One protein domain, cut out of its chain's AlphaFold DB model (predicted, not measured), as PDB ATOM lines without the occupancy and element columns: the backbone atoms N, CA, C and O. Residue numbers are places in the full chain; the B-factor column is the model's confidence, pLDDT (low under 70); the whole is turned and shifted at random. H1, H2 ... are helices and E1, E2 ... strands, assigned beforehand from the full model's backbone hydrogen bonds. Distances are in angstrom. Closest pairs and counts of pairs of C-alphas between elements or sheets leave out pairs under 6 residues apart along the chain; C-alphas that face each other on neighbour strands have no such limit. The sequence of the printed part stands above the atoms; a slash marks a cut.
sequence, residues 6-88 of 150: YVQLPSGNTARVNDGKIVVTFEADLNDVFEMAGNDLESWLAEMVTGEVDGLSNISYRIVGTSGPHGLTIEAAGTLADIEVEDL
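AT A GLANCE: This is residues 6 to 88 of the 150 residues of an uncharacterized protein of Paraburkholderia fungorum (UniProt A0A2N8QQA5). A strongly twisted sheet of three long strands, E3, E5 and E4, curls round one helix, H2. The small hairpin of E1 and E2 sits beyond one end of this sheet, and the short helix H1 lies at the other end, where it only grazes the sheet. The printed part has 83 residues, with five named strands and two named helices in the order E1 E2 E3 H1 H2 E4 E5. The class is mixed, helices and strands; both sheets, E3 - E5 - E4 and E1 - E2, are antiparallel. The whole is compact, with a radius of gyration of the C-alphas of 12.3 A, and only just elongated, with spans of 36 by 24 by 18 A.

IN THESE COORDINATES: E1 is residues 6 to 8, with C-alpha 6 at (252.934, 227.718, 181.318), and E2 is residues 14 to 17. E3, residues 21 to 29, measures 25.0 A from first to last C-alpha. H1, residues 30 to 37, follows at once and measures 10.5 A. H2, residues 41 to 50, measures 14.0 A and begins with C-alpha 41 at (275.468, 237.596, 188.123). E4, residues 56 to 67, measures 25.1 A and bends by 90 degrees at residue 59. E5, residues 71 to 80, measures 25.6 A and ends with C-alpha 80 at (259.853, 237.983, 182.315).

HOW THE PARTS SIT: E5 is the inner strand of its sheet. It is antiparallel to E3 at 156 degrees, with N 24 and O 76 2.9 A apart, within hydrogen-bond range. E4 and E5 form a hairpin, antiparallel at 160 degrees, with N 62 and O 75 2.9 A apart. H2 is on one face of this sheet, which gives two layers, a helix over a sheet; the closest C-alphas of H2 and E4 are those of Ala 46 and Leu 56, 4.9 A apart. E3, H1 H2 and E4 form a split strand-helix-strand unit, two strands running the same way with E5 between them, and its crossover is right-handed. H1 and H2 are close but not clearly touching, Met 36 and Trp 44 having the closest C-alphas at 6.9 A; they run opposite ways at a steep tilt of 61 degrees. In both helices every O i to N i+4 pair is within hydrogen-bond range. E1 and E2 form a hairpin, antiparallel at 140 degrees, with N 7 and O 15 2.9 A apart. Residues 7 to 8 of E1 also pair, antiparallel, with residues 86 to 87.

THE WHOLE: The two C-alphas farthest apart, those of Asp 19 and Pro 69, are 36.9 A apart, while those of Tyr 6 and Leu 88, the first and last printed, are 5.4 A apart. The printed part has no cut, and its six links between named elements are tight. The mean pLDDT of the printed part is 91.3, and no printed residue is under 70.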
ATOM      1  N   TYR A   6     251.651 228.412 181.358       90.12
ATOM      2  CA  TYR A   6     252.934 227.718 181.318       90.12
ATOM      3  C   TYR A   6     253.600 227.999 179.984       90.12
ATOM      4  O   TYR A   6     252.932 227.982 178.951       90.12
ATOM      5  N   VAL A   7     254.897 228.278 180.019       91.62
ATOM      6  CA  VAL A   7     255.671 228.601 178.824       91.62
ATOM      7  C   VAL A   7     256.959 227.800 178.782       91.62
ATOM      8  O   VAL A   7     257.535 227.463 179.818       91.62
ATOM      9  N   GLN A   8     257.406 227.531 177.567       93.25
ATOM     10  CA  GLN A   8     258.724 227.030 177.255       93.25
ATOM     11  C   GLN A   8     259.625 228.230 176.955       93.25
ATOM     12  O   GLN A   8     259.342 229.023 176.054       93.25
ATOM     13  N   LEU A   9     260.679 228.383 177.753       93.56
ATOM     14  CA  LEU A   9     261.677 229.433 177.588       93.56
ATOM     15  C   LEU A   9     262.721 229.013 176.536       93.56
ATOM     16  O   LEU A   9     262.961 227.807 176.384       93.56
ATOM     17  N   PRO A  10     263.379 229.973 175.855       92.00
ATOM     18  CA  PRO A  10     264.469 229.697 174.911       92.00
ATOM     19  C   PRO A  10     265.599 228.823 175.477       92.00
ATOM     20  O   PRO A  10     266.178 228.016 174.751       92.00
ATOM     21  N   SER A  11     265.866 228.914 176.783       90.06
ATOM     22  CA  SER A  11     266.804 228.045 177.515       90.06
ATOM     23  C   SER A  11     266.453 226.554 177.484       90.06
ATOM     24  O   SER A  11     267.290 225.721 177.819       90.06
ATOM     25  N   GLY A  12     265.215 226.193 177.141       87.81
ATOM     26  CA  GLY A  12     264.695 224.843 177.340       87.81
ATOM     27  C   GLY A  12     264.035 224.636 178.710       87.81
ATOM     28  O   GLY A  12     263.450 223.577 178.942       87.81
ATOM     29  N   ASN A  13     264.016 225.647 179.584       88.62
ATOM     30  CA  ASN A  13     263.295 225.570 180.854       88.62
ATOM     31  C   ASN A  13     261.787 225.774 180.666       88.62
ATOM     32  O   ASN A  13     261.340 226.676 179.958       88.62
ATOM     33  N   THR A  14     260.989 224.977 181.372       89.75
ATOM     34  CA  THR A  14     259.551 225.221 181.504       89.75
ATOM     35  C   THR A  14     259.293 226.112 182.715       89.75
ATOM     36  O   THR A  14     259.739 225.809 183.820       89.75
ATOM     37  N   ALA A  15     258.531 227.189 182.530       89.75
ATOM     38  CA  ALA A  15     258.198 228.119 183.598       89.75
ATOM     39  C   ALA A  15     256.691 228.336 183.719       89.75
ATOM     40  O   ALA A  15     255.963 228.471 182.733       89.75
ATOM     41  N   ARG A  16     256.222 228.437 184.964       89.06
ATOM     42  CA  ARG A  16     254.886 228.948 185.265       89.06
ATOM     43  C   ARG A  16     254.942 230.471 185.330       89.06
ATOM     44  O   ARG A  16     255.676 231.018 186.149       89.06
ATOM     45  N   VAL A  17     254.115 231.136 184.529       89.94
ATOM     46  CA  VAL A  17     253.982 232.596 184.506       89.94
ATOM     47  C   VAL A  17     252.792 233.016 185.363       89.94
ATOM     48  O   VAL A  17     251.659 232.588 185.134       89.94
ATOM     49  N   ASN A  18     253.040 233.877 186.347       88.44
ATOM     50  CA  ASN A  18     252.016 234.471 187.200       88.44
ATOM     51  C   ASN A  18     252.216 235.989 187.263       88.44
ATOM     52  O   ASN A  18     253.209 236.452 187.817       88.44
ATOM     53  N   ASP A  19     251.309 236.757 186.652       86.62
ATOM     54  CA  ASP A  19     251.426 238.218 186.501       86.62
ATOM     55  C   ASP A  19     252.793 238.662 185.941       86.62
ATOM     56  O   ASP A  19     253.432 239.585 186.441       86.62
ATOM     57  N   GLY A  20     253.278 237.946 184.920       86.12
ATOM     58  CA  GLY A  20     254.585 238.191 184.295       86.12
ATOM     59  C   GLY A  20     255.785 237.716 185.119       86.12
ATOM     60  O   GLY A  20     256.911 237.783 184.637       86.12
ATOM     61  N   LYS A  21     255.577 237.202 186.336       92.00
ATOM     62  CA  LYS A  21     256.642 236.626 187.159       92.00
ATOM     63  C   LYS A  21     256.812 235.145 186.884       92.00
ATOM     64  O   LYS A  21     255.823 234.425 186.739       92.00
ATOM     65  N   ILE A  22     258.061 234.702 186.890       92.81
ATOM     66  CA  ILE A  22     258.434 233.296 186.776       92.81
ATOM     67  C   ILE A  22     259.360 232.891 187.916       92.81
ATOM     68  O   ILE A  22     260.037 233.730 188.513       92.81
ATOM     69  N   VAL A  23     259.372 231.592 188.199       91.81
ATOM     70  CA  VAL A  23     260.337 230.935 189.081       91.81
ATOM     71  C   VAL A  23     260.825 229.695 188.349       91.81
ATOM     72  O   VAL A  23     260.001 228.925 187.853       91.81
ATOM     73  N   VAL A  24     262.140 229.529 188.258       91.25
ATOM     74  CA  VAL A  24     262.784 228.391 187.597       91.25
ATOM     75  C   VAL A  24     263.904 227.875 188.487       91.25
ATOM     76  O   VAL A  24     264.674 228.655 189.050       91.25
ATOM     77  N   THR A  25     263.987 226.553 188.586       90.75
ATOM     78  CA  THR A  25     265.062 225.855 189.286       90.75
ATOM     79  C   THR A  25     265.956 225.177 188.261       90.75
ATOM     80  O   THR A  25     265.455 224.468 187.390       90.75
ATOM     81  N   PHE A  26     267.265 225.383 188.363       89.81
ATOM     82  CA  PHE A  26     268.254 224.768 187.481       89.81
ATOM     83  C   PHE A  26     269.525 224.399 188.252       89.81
ATOM     84  O   PHE A  26     269.762 224.876 189.367       89.81
ATOM     85  N   GLU A  27     270.334 223.521 187.665       92.00
ATOM     86  CA  GLU A  27     271.646 223.161 188.200       92.00
ATOM     87  C   GLU A  27     272.742 224.038 187.588       92.00
ATOM     88  O   GLU A  27     272.718 224.332 186.393       92.00
ATOM     89  N   ALA A  28     273.713 224.432 188.405       92.12
ATOM     90  CA  ALA A  28     274.879 225.202 187.988       92.12
ATOM     91  C   ALA A  28     276.143 224.730 188.713       92.12
ATOM     92  O   ALA A  28     276.064 224.188 189.817       92.12
ATOM     93  N   ASP A  29     277.313 224.966 188.120       93.25
ATOM     94  CA  ASP A  29     278.584 224.724 188.800       93.25
ATOM     95  C   ASP A  29     278.899 225.866 189.778       93.25
ATOM     96  O   ASP A  29     278.708 227.050 189.495       93.25
ATOM     97  N   LEU A  30     279.408 225.504 190.952       91.44
ATOM     98  CA  LEU A  30     279.817 226.425 192.002       91.44
ATOM     99  C   LEU A  30     280.839 227.447 191.489       91.44
ATOM    100  O   LEU A  30     280.774 228.612 191.877       91.44
ATOM    101  N   ASN A  31     281.782 227.022 190.643       91.19
ATOM    102  CA  ASN A  31     282.822 227.902 190.118       91.19
ATOM    103  C   ASN A  31     282.236 228.951 189.172       91.19
ATOM    104  O   ASN A  31     282.596 230.119 189.301       91.19
ATOM    105  N   ASP A  32     281.285 228.563 188.316       91.69
ATOM    106  CA  ASP A  32     280.590 229.489 187.414       91.69
ATOM    107  C   ASP A  32     279.853 230.563 188.224       91.69
ATOM    108  O   ASP A  32     279.995 231.760 187.977       91.69
ATOM    109  N   VAL A  33     279.136 230.152 189.274       89.19
ATOM    110  CA  VAL A  33     278.404 231.076 190.157       89.19
ATOM    111  C   VAL A  33     279.353 232.053 190.853       89.19
ATOM    112  O   VAL A  33     279.053 233.243 190.942       89.19
ATOM    113  N   PHE A  34     280.505 231.582 191.346       89.69
ATOM    114  CA  PHE A  34     281.503 232.450 191.978       89.69
ATOM    115  C   PHE A  34     282.147 233.427 190.993       89.69
ATOM    116  O   PHE A  34     282.364 234.586 191.350       89.69
ATOM    117  N   GLU A  35     282.454 232.978 189.777       92.31
ATOM    118  CA  GLU A  35     283.011 233.835 188.734       92.31
ATOM    119  C   GLU A  35     282.016 234.932 188.345       92.31
ATOM    120  O   GLU A  35     282.374 236.111 188.293       92.31
ATOM    121  N   MET A  36     280.746 234.573 188.154       92.06
ATOM    122  CA  MET A  36     279.704 235.523 187.758       92.06
ATOM    123  C   MET A  36     279.304 236.465 188.892       92.06
ATOM    124  O   MET A  36     279.055 237.640 188.638       92.06
ATOM    125  N   ALA A  37     279.355 236.024 190.154       85.94
ATOM    126  CA  ALA A  37     279.160 236.894 191.319       85.94
ATOM    127  C   ALA A  37     280.159 238.065 191.383       85.94
ATOM    128  O   ALA A  37     279.839 239.113 191.944       85.94
ATOM    129  N   GLY A  38     281.361 237.899 190.823       84.81
ATOM    130  CA  GLY A  38     282.364 238.962 190.715       84.81
ATOM    131  C   GLY A  38     282.228 239.850 189.474       84.81
ATOM    132  O   GLY A  38     282.903 240.877 189.408       84.81
ATOM    133  N   ASN A  39     281.388 239.460 188.513       91.44
ATOM    134  CA  ASN A  39     281.236 240.112 187.216       91.44
ATOM    135  C   ASN A  39     279.796 240.603 187.023       91.44
ATOM    136  O   ASN A  39     279.488 241.739 187.381       91.44
ATOM    137  N   ASP A  40     278.925 239.755 186.473       92.88
ATOM    138  CA  ASP A  40     277.547 240.098 186.133       92.88
ATOM    139  C   ASP A  40     276.592 238.922 186.393       92.88
ATOM    140  O   ASP A  40     276.166 238.191 185.496       92.88
ATOM    141  N   LEU A  41     276.298 238.709 187.676       92.62
ATOM    142  CA  LEU A  41     275.468 237.596 188.123       92.62
ATOM    143  C   LEU A  41     274.011 237.724 187.671       92.62
ATOM    144  O   LEU A  41     273.378 236.708 187.414       92.62
ATOM    145  N   GLU A  42     273.465 238.940 187.593       93.25
ATOM    146  CA  GLU A  42     272.063 239.145 187.209       93.25
ATOM    147  C   GLU A  42     271.833 238.737 185.753       93.25
ATOM    148  O   GLU A  42     270.964 237.908 185.484       93.25
ATOM    149  N   SER A  43     272.669 239.234 184.842       94.00
ATOM    150  CA  SER A  43     272.658 238.868 183.424       94.00
ATOM    151  C   SER A  43     272.866 237.369 183.208       94.00
ATOM    152  O   SER A  43     272.150 236.738 182.430       94.00
ATOM    153  N   TRP A  44     273.801 236.764 183.947       95.31
ATOM    154  CA  TRP A  44     274.025 235.321 183.881       95.31
ATOM    155  C   TRP A  44     272.809 234.525 184.377       95.31
ATOM    156  O   TRP A  44     272.402 233.557 183.741       95.31
ATOM    157  N   LEU A  45     272.174 234.937 185.480       94.81
ATOM    158  CA  LEU A  45     270.949 234.296 185.971       94.81
ATOM    159  C   LEU A  45     269.797 234.434 184.966       94.81
ATOM    160  O   LEU A  45     269.052 233.475 184.768       94.81
ATOM    161  N   ALA A  46     269.645 235.597 184.330       95.38
ATOM    162  CA  ALA A  46     268.652 235.799 183.279       95.38
ATOM    163  C   ALA A  46     268.888 234.851 182.097       95.38
ATOM    164  O   ALA A  46     267.946 234.178 181.669       95.38
ATOM    165  N   GLU A  47     270.134 234.723 181.639       95.31
ATOM    166  CA  GLU A  47     270.515 233.820 180.553       95.31
ATOM    167  C   GLU A  47     270.283 232.352 180.927       95.31
ATOM    168  O   GLU A  47     269.673 231.610 180.163       95.31
ATOM    169  N   MET A  48     270.666 231.925 182.131       94.75
ATOM    170  CA  MET A  48     270.446 230.544 182.578       94.75
ATOM    171  C   MET A  48     268.959 230.194 182.704       94.75
ATOM    172  O   MET A  48     268.540 229.081 182.379       94.75
ATOM    173  N   VAL A  49     268.137 231.142 183.164       93.81
ATOM    174  CA  VAL A  49     266.692 230.938 183.298       93.81
ATOM    175  C   VAL A  49     266.020 230.948 181.934       93.81
ATOM    176  O   VAL A  49     265.253 230.034 181.631       93.81
ATOM    177  N   THR A  50     266.291 231.963 181.116       93.81
ATOM    178  CA  THR A  50     265.489 232.290 179.929       93.81
ATOM    179  C   THR A  50     266.160 231.951 178.605       93.81
ATOM    180  O   THR A  50     265.456 231.710 177.636       93.81
ATOM    181  N   GLY A  51     267.484 231.858 178.561       93.38
ATOM    182  CA  GLY A  51     268.283 231.728 177.341       93.38
ATOM    183  C   GLY A  51     268.731 233.075 176.772       93.38
ATOM    184  O   GLY A  51     269.445 233.100 175.776       93.38
ATOM    185  N   GLU A  52     268.330 234.186 177.398       92.75
ATOM    186  CA  GLU A  52     268.679 235.543 176.983       92.75
ATOM    187  C   GLU A  52     269.171 236.379 178.168       92.75
ATOM    188  O   GLU A  52     268.596 236.350 179.256       92.75
ATOM    189  N   VAL A  53     270.219 237.170 177.935       91.56
ATOM    190  CA  VAL A  53     270.896 237.993 178.954       91.56
ATOM    191  C   VAL A  53     269.962 239.036 179.583       91.56
ATOM    192  O   VAL A  53     270.029 239.287 180.779       91.56
ATOM    193  N   ASP A  54     269.035 239.590 178.797       92.06
ATOM    194  CA  ASP A  54     268.046 240.579 179.249       92.06
ATOM    195  C   ASP A  54     266.641 239.967 179.431       92.06
ATOM    196  O   ASP A  54     265.648 240.685 179.573       92.06
ATOM    197  N   GLY A  55     266.524 238.632 179.425       92.12
ATOM    198  CA  GLY A  55     265.232 237.940 179.436       92.12
ATOM    199  C   GLY A  55     264.484 238.003 180.772       92.12
ATOM    200  O   GLY A  55     263.291 237.684 180.844       92.12
ATOM    201  N   LEU A  56     265.155 238.442 181.839       94.38
ATOM    202  CA  LEU A  56     264.598 238.533 183.182       94.38
ATOM    203  C   LEU A  56     264.987 239.854 183.853       94.38
ATOM    204  O   LEU A  56     266.119 240.308 183.769       94.38
ATOM    205  N   SER A  57     264.046 240.453 184.582       94.00
ATOM    206  CA  SER A  57     264.264 241.669 185.375       94.00
ATOM    207  C   SER A  57     263.803 241.487 186.821       94.00
ATOM    208  O   SER A  57     263.005 240.597 187.120       94.00
ATOM    209  N   ASN A  58     264.265 242.349 187.735       93.31
ATOM    210  CA  ASN A  58     263.979 242.245 189.176       93.31
ATOM    211  C   ASN A  58     264.330 240.854 189.730       93.31
ATOM    212  O   ASN A  58     263.506 240.199 190.376       93.31
ATOM    213  N   ILE A  59     265.535 240.391 189.399       94.38
ATOM    214  CA  ILE A  59     265.975 239.026 189.659       94.38
ATOM    215  C   ILE A  59     266.244 238.853 191.153       94.38
ATOM    216  O   ILE A  59     266.883 239.673 191.807       94.38
ATOM    217  N   SER A  60     265.748 237.754 191.698       93.75
ATOM    218  CA  SER A  60     266.080 237.257 193.026       93.75
ATOM    219  C   SER A  60     266.424 235.785 192.900       93.75
ATOM    220  O   SER A  60     265.847 235.085 192.071       93.75
ATOM    221  N   TYR A  61     267.368 235.303 193.697       93.94
ATOM    222  CA  TYR A  61     267.760 233.902 193.652       93.94
ATOM    223  C   TYR A  61     268.083 233.378 195.045       93.94
ATOM    224  O   TYR A  61     268.396 234.138 195.967       93.94
ATOM    225  N   ARG A  62     268.014 232.058 195.195       93.62
ATOM    226  CA  ARG A  62     268.492 231.338 196.374       93.62
ATOM    227  C   ARG A  62     269.054 229.980 195.975       93.62
ATOM    228  O   ARG A  62     268.591 229.355 195.026       93.62
ATOM    229  N   ILE A  63     270.030 229.509 196.741       91.06
ATOM    230  CA  ILE A  63     270.539 228.142 196.625       91.06
ATOM    231  C   ILE A  63     269.594 227.242 197.421       91.06
ATOM    232  O   ILE A  63     269.398 227.461 198.619       91.06
ATOM    233  N   VAL A  64     268.992 226.261 196.752       89.81
ATOM    234  CA  VAL A  64     268.024 225.327 197.351       89.81
ATOM    235  C   VAL A  64     268.616 223.941 197.591       89.81
ATOM    236  O   VAL A  64     268.090 223.183 198.399       89.81
ATOM    237  N   GLY A  65     269.745 223.627 196.954       87.19
ATOM    238  CA  GLY A  65     270.393 222.330 197.087       87.19
ATOM    239  C   GLY A  65     271.829 222.321 196.584       87.19
ATOM    240  O   GLY A  65     272.328 223.298 196.021       87.19
ATOM    241  N   THR A  66     272.494 221.192 196.806       89.44
ATOM    242  CA  THR A  66     273.838 220.906 196.299       89.44
ATOM    243  C   THR A  66     273.848 219.511 195.692       89.44
ATOM    244  O   THR A  66     273.422 218.560 196.354       89.44
ATOM    245  N   SER A  67     274.374 219.368 194.481       81.38
ATOM    246  CA  SER A  67     274.535 218.092 193.788       81.38
ATOM    247  C   SER A  67     276.025 217.785 193.575       81.38
ATOM    248  O   SER A  67     276.732 218.396 192.780       81.38
ATOM    249  N   GLY A  68     276.550 216.813 194.325       79.62
ATOM    250  CA  GLY A  68     277.963 216.429 194.230       79.62
ATOM    251  C   GLY A  68     278.941 217.490 194.772       79.62
ATOM    252  O   GLY A  68     278.561 218.315 195.598       79.62
ATOM    253  N   PRO A  69     280.229 217.440 194.377       83.75
ATOM    254  CA  PRO A  69     281.269 218.292 194.963       83.75
ATOM    255  C   PRO A  69     281.203 219.762 194.523       83.75
ATOM    256  O   PRO A  69     281.693 220.621 195.254       83.75
ATOM    257  N   HIS A  70     280.615 220.048 193.355       86.88
ATOM    258  CA  HIS A  70     280.560 221.396 192.774       86.88
ATOM    259  C   HIS A  70     279.192 221.773 192.192       86.88
ATOM    260  O   HIS A  70     279.040 222.902 191.755       86.88
ATOM    261  N   GLY A  71     278.184 220.898 192.201       90.75
ATOM    262  CA  GLY A  71     276.856 221.255 191.703       90.75
ATOM    263  C   GLY A  71     276.050 222.020 192.748       90.75
ATOM    264  O   GLY A  71     275.977 221.629 193.919       90.75
ATOM    265  N   LEU A  72     275.425 223.105 192.318       92.19
ATOM    266  CA  LEU A  72     274.432 223.862 193.062       92.19
ATOM    267  C   LEU A  72     273.086 223.756 192.361       92.19
ATOM    268  O   LEU A  72     272.997 223.894 191.145       92.19
ATOM    269  N   THR A  73     272.028 223.600 193.146       91.81
ATOM    270  CA  THR A  73     270.659 223.783 192.671       91.81
ATOM    271  C   THR A  73     270.225 225.193 193.044       91.81
ATOM    272  O   THR A  73     270.169 225.541 194.230       91.81
ATOM    273  N   ILE A  74     269.946 226.015 192.037       92.44
ATOM    274  CA  ILE A  74     269.583 227.423 192.194       92.44
ATOM    275  C   ILE A  74     268.129 227.596 191.784       92.44
ATOM    276  O   ILE A  74     267.727 227.172 190.706       92.44
ATOM    277  N   GLU A  75     267.354 228.246 192.645       93.06
ATOM    278  CA  GLU A  75     266.030 228.756 192.310       93.06
ATOM    279  C   GLU A  75     266.162 230.252 192.027       93.06
ATOM    280  O   GLU A  75     266.569 231.019 192.904       93.06
ATOM    281  N   ALA A  76     265.827 230.658 190.806       94.00
ATOM    282  CA  ALA A  76     265.819 232.047 190.379       94.00
ATOM    283  C   ALA A  76     264.391 232.484 190.044       94.00
ATOM    284  O   ALA A  76     263.619 231.763 189.408       94.00
ATOM    285  N   ALA A  77     264.037 233.684 190.488       93.81
ATOM    286  CA  ALA A  77     262.738 234.295 190.297       93.81
ATOM    287  C   ALA A  77     262.898 235.715 189.762       93.81
ATOM    288  O   ALA A  77     263.778 236.458 190.196       93.81
ATOM    289  N   GLY A  78     262.008 236.120 188.865       94.50
ATOM    290  CA  GLY A  78     262.030 237.463 188.301       94.50
ATOM    291  C   GLY A  78     260.814 237.747 187.436       94.50
ATOM    292  O   GLY A  78     259.884 236.943 187.354       94.50
ATOM    293  N   THR A  79     260.809 238.921 186.819       95.31
ATOM    294  CA  THR A  79     259.782 239.359 185.871       95.31
ATOM    295  C   THR A  79     260.285 239.118 184.459       95.31
ATOM    296  O   THR A  79     261.337 239.642 184.092       95.31
ATOM    297  N   LEU A  80     259.541 238.322 183.697       93.50
ATOM    298  CA  LEU A  80     259.853 237.983 182.315       93.50
ATOM    299  C   LEU A  80     259.857 239.259 181.464       93.50
ATOM    300  O   LEU A  80     258.900 240.039 181.515       93.50
ATOM    301  N   ALA A  81     260.941 239.478 180.724       91.88
ATOM    302  CA  ALA A  81     261.032 240.557 179.749       91.88
ATOM    303  C   ALA A  81     260.245 240.212 178.469       91.88
ATOM    304  O   ALA A  81     259.584 239.175 178.382       91.88
ATOM    305  N   ASP A  82     260.288 241.103 177.478       89.19
ATOM    306  CA  ASP A  82     259.653 240.879 176.177       89.19
ATOM    307  C   ASP A  82     260.537 239.970 175.308       89.19
ATOM    308  O   ASP A  82     261.276 240.441 174.447       89.19
ATOM    309  N   ILE A  83     260.505 238.671 175.612       90.56
ATOM    310  CA  ILE A  83     261.221 237.619 174.881       90.56
ATOM    311  C   ILE A  83     260.235 236.649 174.228       90.56
ATOM    312  O   ILE A  83     259.111 236.458 174.709       90.56
ATOM    313  N   GLU A  84     260.656 236.005 173.140       90.38
ATOM    314  CA  GLU A  84     259.836 234.989 172.480       90.38
ATOM    315  C   GLU A  84     259.754 233.728 173.350       90.38
ATOM    316  O   GLU A  84     260.753 233.082 173.656       90.38
ATOM    317  N   VAL A  85     258.533 233.368 173.750       92.06
ATOM    318  CA  VAL A  85     258.244 232.154 174.522       92.06
ATOM    319  C   VAL A  85     257.142 231.355 173.841       92.06
ATOM    320  O   VAL A  85     256.234 231.925 173.234       92.06
ATOM    321  N   GLU A  86     257.188 230.034 173.978       92.62
ATOM    322  CA  GLU A  86     256.142 229.151 173.459       92.62
ATOM    323  C   GLU A  86     255.160 228.785 174.577       92.62
ATOM    324  O   GLU A  86     255.558 228.303 175.636       92.62
ATOM    325  N   ASP A  87     253.863 229.020 174.366       90.56
ATOM    326  CA  ASP A  87     252.829 228.620 175.324       90.56
ATOM    327  C   ASP A  87     252.639 227.097 175.306       90.56
ATOM    328  O   ASP A  87     252.278 226.506 174.286       90.56
ATOM    329  N   LEU A  88     252.820 226.466 176.466       88.69
ATOM    330  CA  LEU A  88     252.656 225.026 176.621       88.69
ATOM    331  C   LEU A  88     251.201 224.670 176.910       88.69
ATOM    332  O   LEU A  88     250.534 225.273 177.756       88.69
TER     333      LEU A  88